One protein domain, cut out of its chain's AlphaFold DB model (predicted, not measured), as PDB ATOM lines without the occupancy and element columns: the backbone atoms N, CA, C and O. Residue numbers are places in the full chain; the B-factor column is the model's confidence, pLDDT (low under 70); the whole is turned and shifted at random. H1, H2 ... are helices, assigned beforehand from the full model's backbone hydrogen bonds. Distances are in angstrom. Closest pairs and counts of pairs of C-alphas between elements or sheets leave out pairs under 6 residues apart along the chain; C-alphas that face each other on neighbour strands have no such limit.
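AT A GLANCE: This is residues 225 to 285 of the 441 residues of an uncharacterized protein of Acidianus sp. RZ1 (UniProt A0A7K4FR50). One long helix, H3, runs along one side of the model, and three shorter helices, H1, H2 and H4, make an uneven row next to it, each at a steep tilt to its line, with H1 also steeply tilted to H2. H2 stands in the middle of that row, between H1 and H4; H4 packs on the last part of H3, and the link from H2 to H3 makes a loop at the end where H3 begins. The printed part has 61 residues with four named helices, in the order H1, H2, H3, H4, and no named strand; the class is all helix. The whole is compact, with a radius of gyration of the C-alphas of 11.0 A, yet elongated in outline, with spans of 31 by 19 by 19 A.

HOW THE PARTS SIT: H3, residues 254 to 272, is the longest helix. With its residues 257 to 261 alone it touches H2, residues 237 to 247; their closest C-alphas, those of Val 247 and Ala 261, are 6.1 A apart. The two run opposite ways at a steep tilt of 69.9 degrees, only just short of about perpendicular. With its residues 268 to 272 alone H3 touches H4, residues 276 to 284, where the closest C-alphas, those of Cys 272 and Cys 278, are 5.5 A apart; they run opposite ways at a steep tilt of 65 degrees. H2 is the hub, touching the three other helices. It touches H4 at Glu 242 and Leu 283, their closest C-alphas at 6.5 A, the same way at a shallow tilt of 34.6 degrees, only just short of steep. It touches H1, residues 225 to 235, with 4.0 A between their closest C-alphas, those of Glu 232 and Gly 240, opposite ways at a steep tilt of 56 degrees. H1 and H3 are close but not clearly touching: their closest C-alphas, those of Val 227 and Leu 257, are 7.5 A apart. H1 and H4 are apart. The helix packing is mostly crossed, with one of the four touching pairs at a shallow tilt. Each O i to N i+4 pair is within hydrogen-bond range in H1 and H4, against 6 of 7 in H2 and 14 of 15 in H3.

IN THESE COORDINATES: H3 has 19 residues and measures 26.2 A from C-alpha 254 at (10.953, 51.680, -59.291) to C-alpha 272 at (-4.890, 46.171, -39.187). H1, 11 residues, begins with C-alpha 225 at (18.921, 45.110, -51.480) and is 15.1 A long. H2, also 11 residues, is 15.3 A long. H4, 9 residues, is 12.3 A long and ends with C-alpha 284 at (5.023, 37.197, -41.146).

THE WHOLE: The two C-alphas farthest apart, those of Asp 251 and Asn 275, are 32.5 A apart. The printed part has no cut. The links from H1 to H2 and from H3 to H4 are tight, the link from H2 to H3 is short, and no link is long. The mean pLDDT of the printed part is 87.5, and no printed residue is under 70.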
ATOM      1  N   ARG A 225      18.413  44.177 -52.488       94.25
ATOM      2  CA  ARG A 225      18.921  45.110 -51.480       94.25
ATOM      3  C   ARG A 225      18.410  46.524 -51.736       94.25
ATOM      4  O   ARG A 225      17.998  47.182 -50.792       94.25
ATOM      5  N   ASP A 226      18.380  46.964 -52.994       95.06
ATOM      6  CA  ASP A 226      17.801  48.267 -53.330       95.06
ATOM      7  C   ASP A 226      16.319  48.334 -52.928       95.06
ATOM      8  O   ASP A 226      15.869  49.345 -52.396       95.06
ATOM      9  N   VAL A 227      15.561  47.256 -53.164       94.19
ATOM     10  CA  VAL A 227      14.144  47.169 -52.784       94.19
ATOM     11  C   VAL A 227      13.954  47.250 -51.271       94.19
ATOM     12  O   VAL A 227      13.103  48.013 -50.816       94.19
ATOM     13  N   GLU A 228      14.756  46.513 -50.498       95.12
ATOM     14  CA  GLU A 228      14.765  46.599 -49.032       95.12
ATOM     15  C   GLU A 228      15.054  48.036 -48.584       95.12
ATOM     16  O   GLU A 228      14.209  48.646 -47.935       95.12
ATOM     17  N   GLU A 229      16.158  48.640 -49.030       95.19
ATOM     18  CA  GLU A 229      16.547  50.004 -48.642       95.19
ATOM     19  C   GLU A 229      15.484  51.059 -48.990       95.19
ATOM     20  O   GLU A 229      15.217  51.963 -48.189       95.19
ATOM     21  N   ILE A 230      14.872  50.970 -50.176       94.44
ATOM     22  CA  ILE A 230      13.802  51.884 -50.596       94.44
ATOM     23  C   ILE A 230      12.602  51.750 -49.660       94.44
ATOM     24  O   ILE A 230      12.098  52.755 -49.157       94.44
ATOM     25  N   LEU A 231      12.148  50.526 -49.397       94.94
ATOM     26  CA  LEU A 231      10.962  50.294 -48.577       94.94
ATOM     27  C   LEU A 231      11.207  50.589 -47.099       94.94
ATOM     28  O   LEU A 231      10.314  51.114 -46.437       94.94
ATOM     29  N   GLU A 232      12.408  50.340 -46.581       94.88
ATOM     30  CA  GLU A 232      12.796  50.741 -45.228       94.88
ATOM     31  C   GLU A 232      12.756  52.263 -45.052       94.88
ATOM     32  O   GLU A 232      12.292  52.753 -44.023       94.88
ATOM     33  N   HIS A 233      13.151  53.039 -46.068       92.50
ATOM     34  CA  HIS A 233      12.997  54.497 -46.027       92.50
ATOM     35  C   HIS A 233      11.528  54.941 -46.028       92.50
ATOM     36  O   HIS A 233      11.203  55.976 -45.443       92.50
ATOM     37  N   MET A 234      10.641  54.193 -46.690       91.62
ATOM     38  CA  MET A 234       9.223  54.552 -46.820       91.62
ATOM     39  C   MET A 234       8.379  54.102 -45.620       91.62
ATOM     40  O   MET A 234       7.428  54.801 -45.261       91.62
ATOM     41  N   CYS A 235       8.720  52.965 -45.013       92.25
ATOM     42  CA  CYS A 235       7.926  52.256 -44.001       92.25
ATOM     43  C   CYS A 235       8.651  52.027 -42.664       92.25
ATOM     44  O   CYS A 235       8.089  51.434 -41.742       92.25
ATOM     45  N   GLY A 236       9.907  52.453 -42.544       92.69
ATOM     46  CA  GLY A 236      10.780  52.079 -41.435       92.69
ATOM     47  C   GLY A 236      11.384  50.673 -41.599       92.69
ATOM     48  O   GLY A 236      10.882  49.864 -42.383       92.69
ATOM     49  N   PRO A 237      12.451  50.359 -40.840       91.94
ATOM     50  CA  PRO A 237      13.283  49.172 -41.060       91.94
ATOM     51  C   PRO A 237      12.515  47.855 -40.913       91.94
ATOM     52  O   PRO A 237      12.638  46.957 -41.732       91.94
ATOM     53  N   GLU A 238      11.667  47.732 -39.891       91.06
ATOM     54  CA  GLU A 238      10.954  46.475 -39.631       91.06
ATOM     55  C   GLU A 238       9.894  46.167 -40.693       91.06
ATOM     56  O   GLU A 238       9.866  45.065 -41.227       91.06
ATOM     57  N   ILE A 239       9.018  47.125 -41.006       90.94
ATOM     58  CA  ILE A 239       7.928  46.906 -41.966       90.94
ATOM     59  C   ILE A 239       8.479  46.874 -43.391       90.94
ATOM     60  O   ILE A 239       8.109  45.994 -44.164       90.94
ATOM     61  N   GLY A 240       9.377  47.803 -43.733       92.38
ATOM     62  CA  GLY A 240       9.974  47.888 -45.064       92.38
ATOM     63  C   GLY A 240      10.694  46.602 -45.450       92.38
ATOM     64  O   GLY A 240      10.462  46.080 -46.541       92.38
ATOM     65  N   LYS A 241      11.467  46.027 -44.523       90.69
ATOM     66  CA  LYS A 241      12.134  44.742 -44.724       90.69
ATOM     67  C   LYS A 241      11.167  43.598 -44.987       90.69
ATOM     68  O   LYS A 241      11.413  42.799 -45.886       90.69
ATOM     69  N   GLU A 242      10.085  43.487 -44.229       86.69
ATOM     70  CA  GLU A 242       9.116  42.408 -44.444       86.69
ATOM     71  C   GLU A 242       8.380  42.582 -45.779       86.69
ATOM     72  O   GLU A 242       8.365  41.650 -46.580       86.69
ATOM     73  N   ILE A 243       7.896  43.793 -46.095       88.69
ATOM     74  CA  ILE A 243       7.267  44.082 -47.396       88.69
ATOM     75  C   ILE A 243       8.235  43.761 -48.547       88.69
ATOM     76  O   ILE A 243       7.820  43.180 -49.548       88.69
ATOM     77  N   SER A 244       9.526  44.088 -48.409       89.44
ATOM     78  CA  SER A 244      10.534  43.872 -49.459       89.44
ATOM     79  C   SER A 244      10.686  42.413 -49.884       89.44
ATOM     80  O   SER A 244      10.954  42.135 -51.053       89.44
ATOM     81  N   GLN A 245      10.489  41.477 -48.953       80.50
ATOM     82  CA  GLN A 245      10.603  40.047 -49.230       80.50
ATOM     83  C   GLN A 245       9.452  39.539 -50.092       80.50
ATOM     84  O   GLN A 245       9.620  38.552 -50.807       80.50
ATOM     85  N   ASP A 246       8.308  40.208 -50.003       74.75
ATOM     86  CA  ASP A 246       7.095  39.853 -50.712       74.75
ATOM     87  C   ASP A 246       7.022  40.545 -52.071       74.75
ATOM     88  O   ASP A 246       6.814  39.893 -53.085       74.75
ATOM     89  N   VAL A 247       7.255  41.853 -52.136       82.06
ATOM     90  CA  VAL A 247       6.970  42.619 -53.362       82.06
ATOM     91  C   VAL A 247       8.071  42.552 -54.420       82.06
ATOM     92  O   VAL A 247       7.858  43.001 -55.546       82.06
ATOM     93  N   PHE A 248       9.251  42.029 -54.077       83.31
ATOM     94  CA  PHE A 248      10.367  41.937 -55.013       83.31
ATOM     95  C   PHE A 248      10.123  40.873 -56.091       83.31
ATOM     96  O   PHE A 248       9.925  39.694 -55.792       83.31
ATOM     97  N   TYR A 249      10.294  41.264 -57.352       77.12
ATOM     98  CA  TYR A 249      10.468  40.340 -58.468       77.12
ATOM     99  C   TYR A 249      11.557  40.849 -59.430       77.12
ATOM    100  O   TYR A 249      11.836  42.049 -59.454       77.12
ATOM    101  N   PRO A 250      12.221  39.950 -60.186       77.00
ATOM    102  CA  PRO A 250      13.236  40.344 -61.163       77.00
ATOM    103  C   PRO A 250      12.686  41.326 -62.200       77.00
ATOM    104  O   PRO A 250      11.517  41.249 -62.561       77.00
ATOM    105  N   ASP A 251      13.547  42.216 -62.683       82.19
ATOM    106  CA  ASP A 251      13.265  43.169 -63.762       82.19
ATOM    107  C   ASP A 251      12.204  44.248 -63.458       82.19
ATOM    108  O   ASP A 251      11.875  45.051 -64.333       82.19
ATOM    109  N   MET A 252      11.707  44.321 -62.217       87.19
ATOM    110  CA  MET A 252      10.754  45.350 -61.797       87.19
ATOM    111  C   MET A 252      11.346  46.760 -61.902       87.19
ATOM    112  O   MET A 252      12.521  46.980 -61.618       87.19
ATOM    113  N   THR A 253      10.522  47.744 -62.235       91.88
ATOM    114  CA  THR A 253      10.876  49.168 -62.197       91.88
ATOM    115  C   THR A 253      10.636  49.767 -60.810       91.88
ATOM    116  O   THR A 253       9.908  49.219 -59.978       91.88
ATOM    117  N   ILE A 254      11.208  50.945 -60.544       92.19
ATOM    118  CA  ILE A 254      10.953  51.680 -59.291       92.19
ATOM    119  C   ILE A 254       9.468  52.047 -59.153       92.19
ATOM    120  O   ILE A 254       8.902  51.940 -58.065       92.19
ATOM    121  N   ALA A 255       8.818  52.447 -60.248       90.56
ATOM    122  CA  ALA A 255       7.390  52.748 -60.252       90.56
ATOM    123  C   ALA A 255       6.540  51.516 -59.898       90.56
ATOM    124  O   ALA A 255       5.636  51.619 -59.067       90.56
ATOM    125  N   GLU A 256       6.847  50.352 -60.477       88.31
ATOM    126  CA  GLU A 256       6.158  49.094 -60.164       88.31
ATOM    127  C   GLU A 256       6.393  48.650 -58.721       88.31
ATOM    128  O   GLU A 256       5.452  48.195 -58.066       88.31
ATOM    129  N   LEU A 257       7.610  48.830 -58.199       91.50
ATOM    130  CA  LEU A 257       7.923  48.576 -56.795       91.50
ATOM    131  C   LEU A 257       7.031  49.398 -55.871       91.50
ATOM    132  O   LEU A 257       6.350  48.845 -55.007       91.50
ATOM    133  N   VAL A 258       7.024  50.718 -56.062       91.44
ATOM    134  CA  VAL A 258       6.250  51.630 -55.217       91.44
ATOM    135  C   VAL A 258       4.758  51.326 -55.336       91.44
ATOM    136  O   VAL A 258       4.073  51.307 -54.316       91.44
ATOM    137  N   GLN A 259       4.254  51.037 -56.541       88.25
ATOM    138  CA  GLN A 259       2.852  50.671 -56.749       88.25
ATOM    139  C   GLN A 259       2.483  49.386 -56.002       88.25
ATOM    140  O   GLN A 259       1.519  49.380 -55.238       88.25
ATOM    141  N   THR A 260       3.263  48.322 -56.197       85.12
ATOM    142  CA  THR A 260       2.996  46.996 -55.623       85.12
ATOM    143  C   THR A 260       3.046  47.050 -54.098       85.12
ATOM    144  O   THR A 260       2.130  46.581 -53.425       85.12
ATOM    145  N   ALA A 261       4.076  47.693 -53.541       89.50
ATOM    146  CA  ALA A 261       4.219  47.868 -52.100       89.50
ATOM    147  C   ALA A 261       3.093  48.707 -51.496       89.50
ATOM    148  O   ALA A 261       2.582  48.374 -50.427       89.50
ATOM    149  N   ARG A 262       2.664  49.759 -52.194       90.25
ATOM    150  CA  ARG A 262       1.560  50.613 -51.762       90.25
ATOM    151  C   ARG A 262       0.223  49.875 -51.763       90.25
ATOM    152  O   ARG A 262      -0.526  49.981 -50.796       90.25
ATOM    153  N   GLU A 263      -0.086  49.137 -52.825       85.62
ATOM    154  CA  GLU A 263      -1.309  48.330 -52.898       85.62
ATOM    155  C   GLU A 263      -1.350  47.272 -51.800       85.62
ATOM    156  O   GLU A 263      -2.372  47.114 -51.128       85.62
ATOM    157  N   PHE A 264      -0.230  46.583 -51.594       82.06
ATOM    158  CA  PHE A 264      -0.084  45.606 -50.530       82.06
ATOM    159  C   PHE A 264      -0.285  46.248 -49.152       82.06
ATOM    160  O   PHE A 264      -1.122  45.788 -48.373       82.06
ATOM    161  N   TYR A 265       0.391  47.373 -48.894       87.88
ATOM    162  CA  TYR A 265       0.242  48.141 -47.662       87.88
ATOM    163  C   TYR A 265      -1.214  48.518 -47.392       87.88
ATOM    164  O   TYR A 265      -1.720  48.242 -46.308       87.88
ATOM    165  N   PHE A 266      -1.915  49.085 -48.377       86.56
ATOM    166  CA  PHE A 266      -3.303  49.504 -48.197       86.56
ATOM    167  C   PHE A 266      -4.273  48.338 -47.996       86.56
ATOM    168  O   PHE A 266      -5.266  48.497 -47.286       86.56
ATOM    169  N   ASN A 267      -4.012  47.166 -48.582       83.00
ATOM    170  CA  ASN A 267      -4.838  45.983 -48.336       83.00
ATOM    171  C   ASN A 267      -4.699  45.512 -46.881       83.00
ATOM    172  O   ASN A 267      -5.709  45.278 -46.222       83.00
ATOM    173  N   VAL A 268      -3.471  45.460 -46.355       83.38
ATOM    174  CA  VAL A 268      -3.219  45.075 -44.954       83.38
ATOM    175  C   VAL A 268      -3.696  46.160 -43.984       83.38
ATOM    176  O   VAL A 268      -4.279  45.850 -42.948       83.38
ATOM    177  N   GLN A 269      -3.535  47.440 -44.331       86.94
ATOM    178  CA  GLN A 269      -3.997  48.564 -43.511       86.94
ATOM    179  C   GLN A 269      -5.519  48.545 -43.308       86.94
ATOM    180  O   GLN A 269      -5.997  48.934 -42.250       86.94
ATOM    181  N   LYS A 270      -6.303  48.050 -44.275       86.50
ATOM    182  CA  LYS A 270      -7.759  47.883 -44.098       86.50
ATOM    183  C   LYS A 270      -8.126  46.869 -43.011       86.50
ATOM    184  O   LYS A 270      -9.215  46.965 -42.462       86.50
ATOM    185  N   ILE A 271      -7.248  45.904 -42.734       84.38
ATOM    186  CA  ILE A 271      -7.451  44.864 -41.716       84.38
ATOM    187  C   ILE A 271      -6.880  45.320 -40.371       84.38
ATOM    188  O   ILE A 271      -7.530  45.187 -39.340       84.38
ATOM    189  N   CYS A 272      -5.657  45.850 -40.388       86.25
ATOM    190  CA  CYS A 272      -4.890  46.171 -39.187       86.25
ATOM    191  C   CYS A 272      -4.994  47.632 -38.728       86.25
ATOM    192  O   CYS A 272      -4.413  47.982 -37.699       86.25
ATOM    193  N   GLU A 273      -5.680  48.489 -39.484       86.00
ATOM    194  CA  GLU A 273      -5.720  49.938 -39.273       86.00
ATOM    195  C   GLU A 273      -4.293  50.517 -39.128       86.00
ATOM    196  O   GLU A 273      -3.438  50.285 -39.983       86.00
ATOM    197  N   GLU A 274      -4.002  51.259 -38.055       82.06
ATOM    198  CA  GLU A 274      -2.654  51.769 -37.747       82.06
ATOM    199  C   GLU A 274      -1.874  50.885 -36.746       82.06
ATOM    200  O   GLU A 274      -0.832  51.298 -36.230       82.06
ATOM    201  N   ASN A 275      -2.336  49.663 -36.448       88.06
ATOM    202  CA  ASN A 275      -1.673  48.792 -35.476       88.06
ATOM    203  C   ASN A 275      -0.428  48.113 -36.077       88.06
ATOM    204  O   ASN A 275      -0.523  47.170 -36.865       88.06
ATOM    205  N   LYS A 276       0.758  48.564 -35.644       87.31
ATOM    206  CA  LYS A 276       2.064  48.039 -36.075       87.31
ATOM    207  C   LYS A 276       2.239  46.541 -35.809       87.31
ATOM    208  O   LYS A 276       2.778  45.838 -36.660       87.31
ATOM    209  N   GLU A 277       1.822  46.055 -34.641       87.75
ATOM    210  CA  GLU A 277       1.974  44.642 -34.266       87.75
ATOM    211  C   GLU A 277       1.075  43.748 -35.118       87.75
ATOM    212  O   GLU A 277       1.542  42.726 -35.622       87.75
ATOM    213  N   CYS A 278      -0.173  44.170 -35.353       86.62
ATOM    214  CA  CYS A 278      -1.062  43.504 -36.303       86.62
ATOM    215  C   CYS A 278      -0.422  43.469 -37.687       86.62
ATOM    216  O   CYS A 278      -0.344  42.401 -38.287       86.62
ATOM    217  N   PHE A 279       0.099  44.607 -38.161       87.06
ATOM    218  CA  PHE A 279       0.733  44.701 -39.472       87.06
ATOM    219  C   PHE A 279       1.881  43.694 -39.591       87.06
ATOM    220  O   PHE A 279       1.852  42.828 -40.456       87.06
ATOM    221  N   LEU A 280       2.848  43.733 -38.670       85.06
ATOM    222  CA  LEU A 280       3.997  42.823 -38.668       85.06
ATOM    223  C   LEU A 280       3.598  41.350 -38.532       85.06
ATOM    224  O   LEU A 280       4.183  40.500 -39.203       85.06
ATOM    225  N   SER A 281       2.615  41.041 -37.685       83.88
ATOM    226  CA  SER A 281       2.090  39.680 -37.551       83.88
ATOM    227  C   SER A 281       1.468  39.208 -38.864       83.88
ATOM    228  O   SER A 281       1.770  38.111 -39.327       83.88
ATOM    229  N   HIS A 282       0.679  40.068 -39.512       82.00
ATOM    230  CA  HIS A 282       0.018  39.772 -40.775       82.00
ATOM    231  C   HIS A 282       1.011  39.629 -41.935       82.00
ATOM    232  O   HIS A 282       0.781  38.822 -42.828       82.00
ATOM    233  N   LEU A 283       2.145  40.335 -41.919       78.88
ATOM    234  CA  LEU A 283       3.216  40.103 -42.893       78.88
ATOM    235  C   LEU A 283       3.854  38.720 -42.703       78.88
ATOM    236  O   LEU A 283       3.981  37.948 -43.650       78.88
ATOM    237  N   LYS A 284       4.202  38.377 -41.459       76.19
ATOM    238  CA  LYS A 284       5.023  37.197 -41.146       76.19
ATOM    239  C   LYS A 284       4.254  35.885 -41.099       76.19
ATOM    240  O   LYS A 284       4.806  34.842 -41.432       76.19
ATOM    241  N   ASN A 285       3.005  35.923 -40.645       80.12
ATOM    242  CA  ASN A 285       2.291  34.730 -40.209       80.12
ATOM    243  C   ASN A 285       0.901  34.660 -40.817       80.12
ATOM    244  O   ASN A 285       0.124  35.611 -40.729       80.12
TER     245      ASN A 285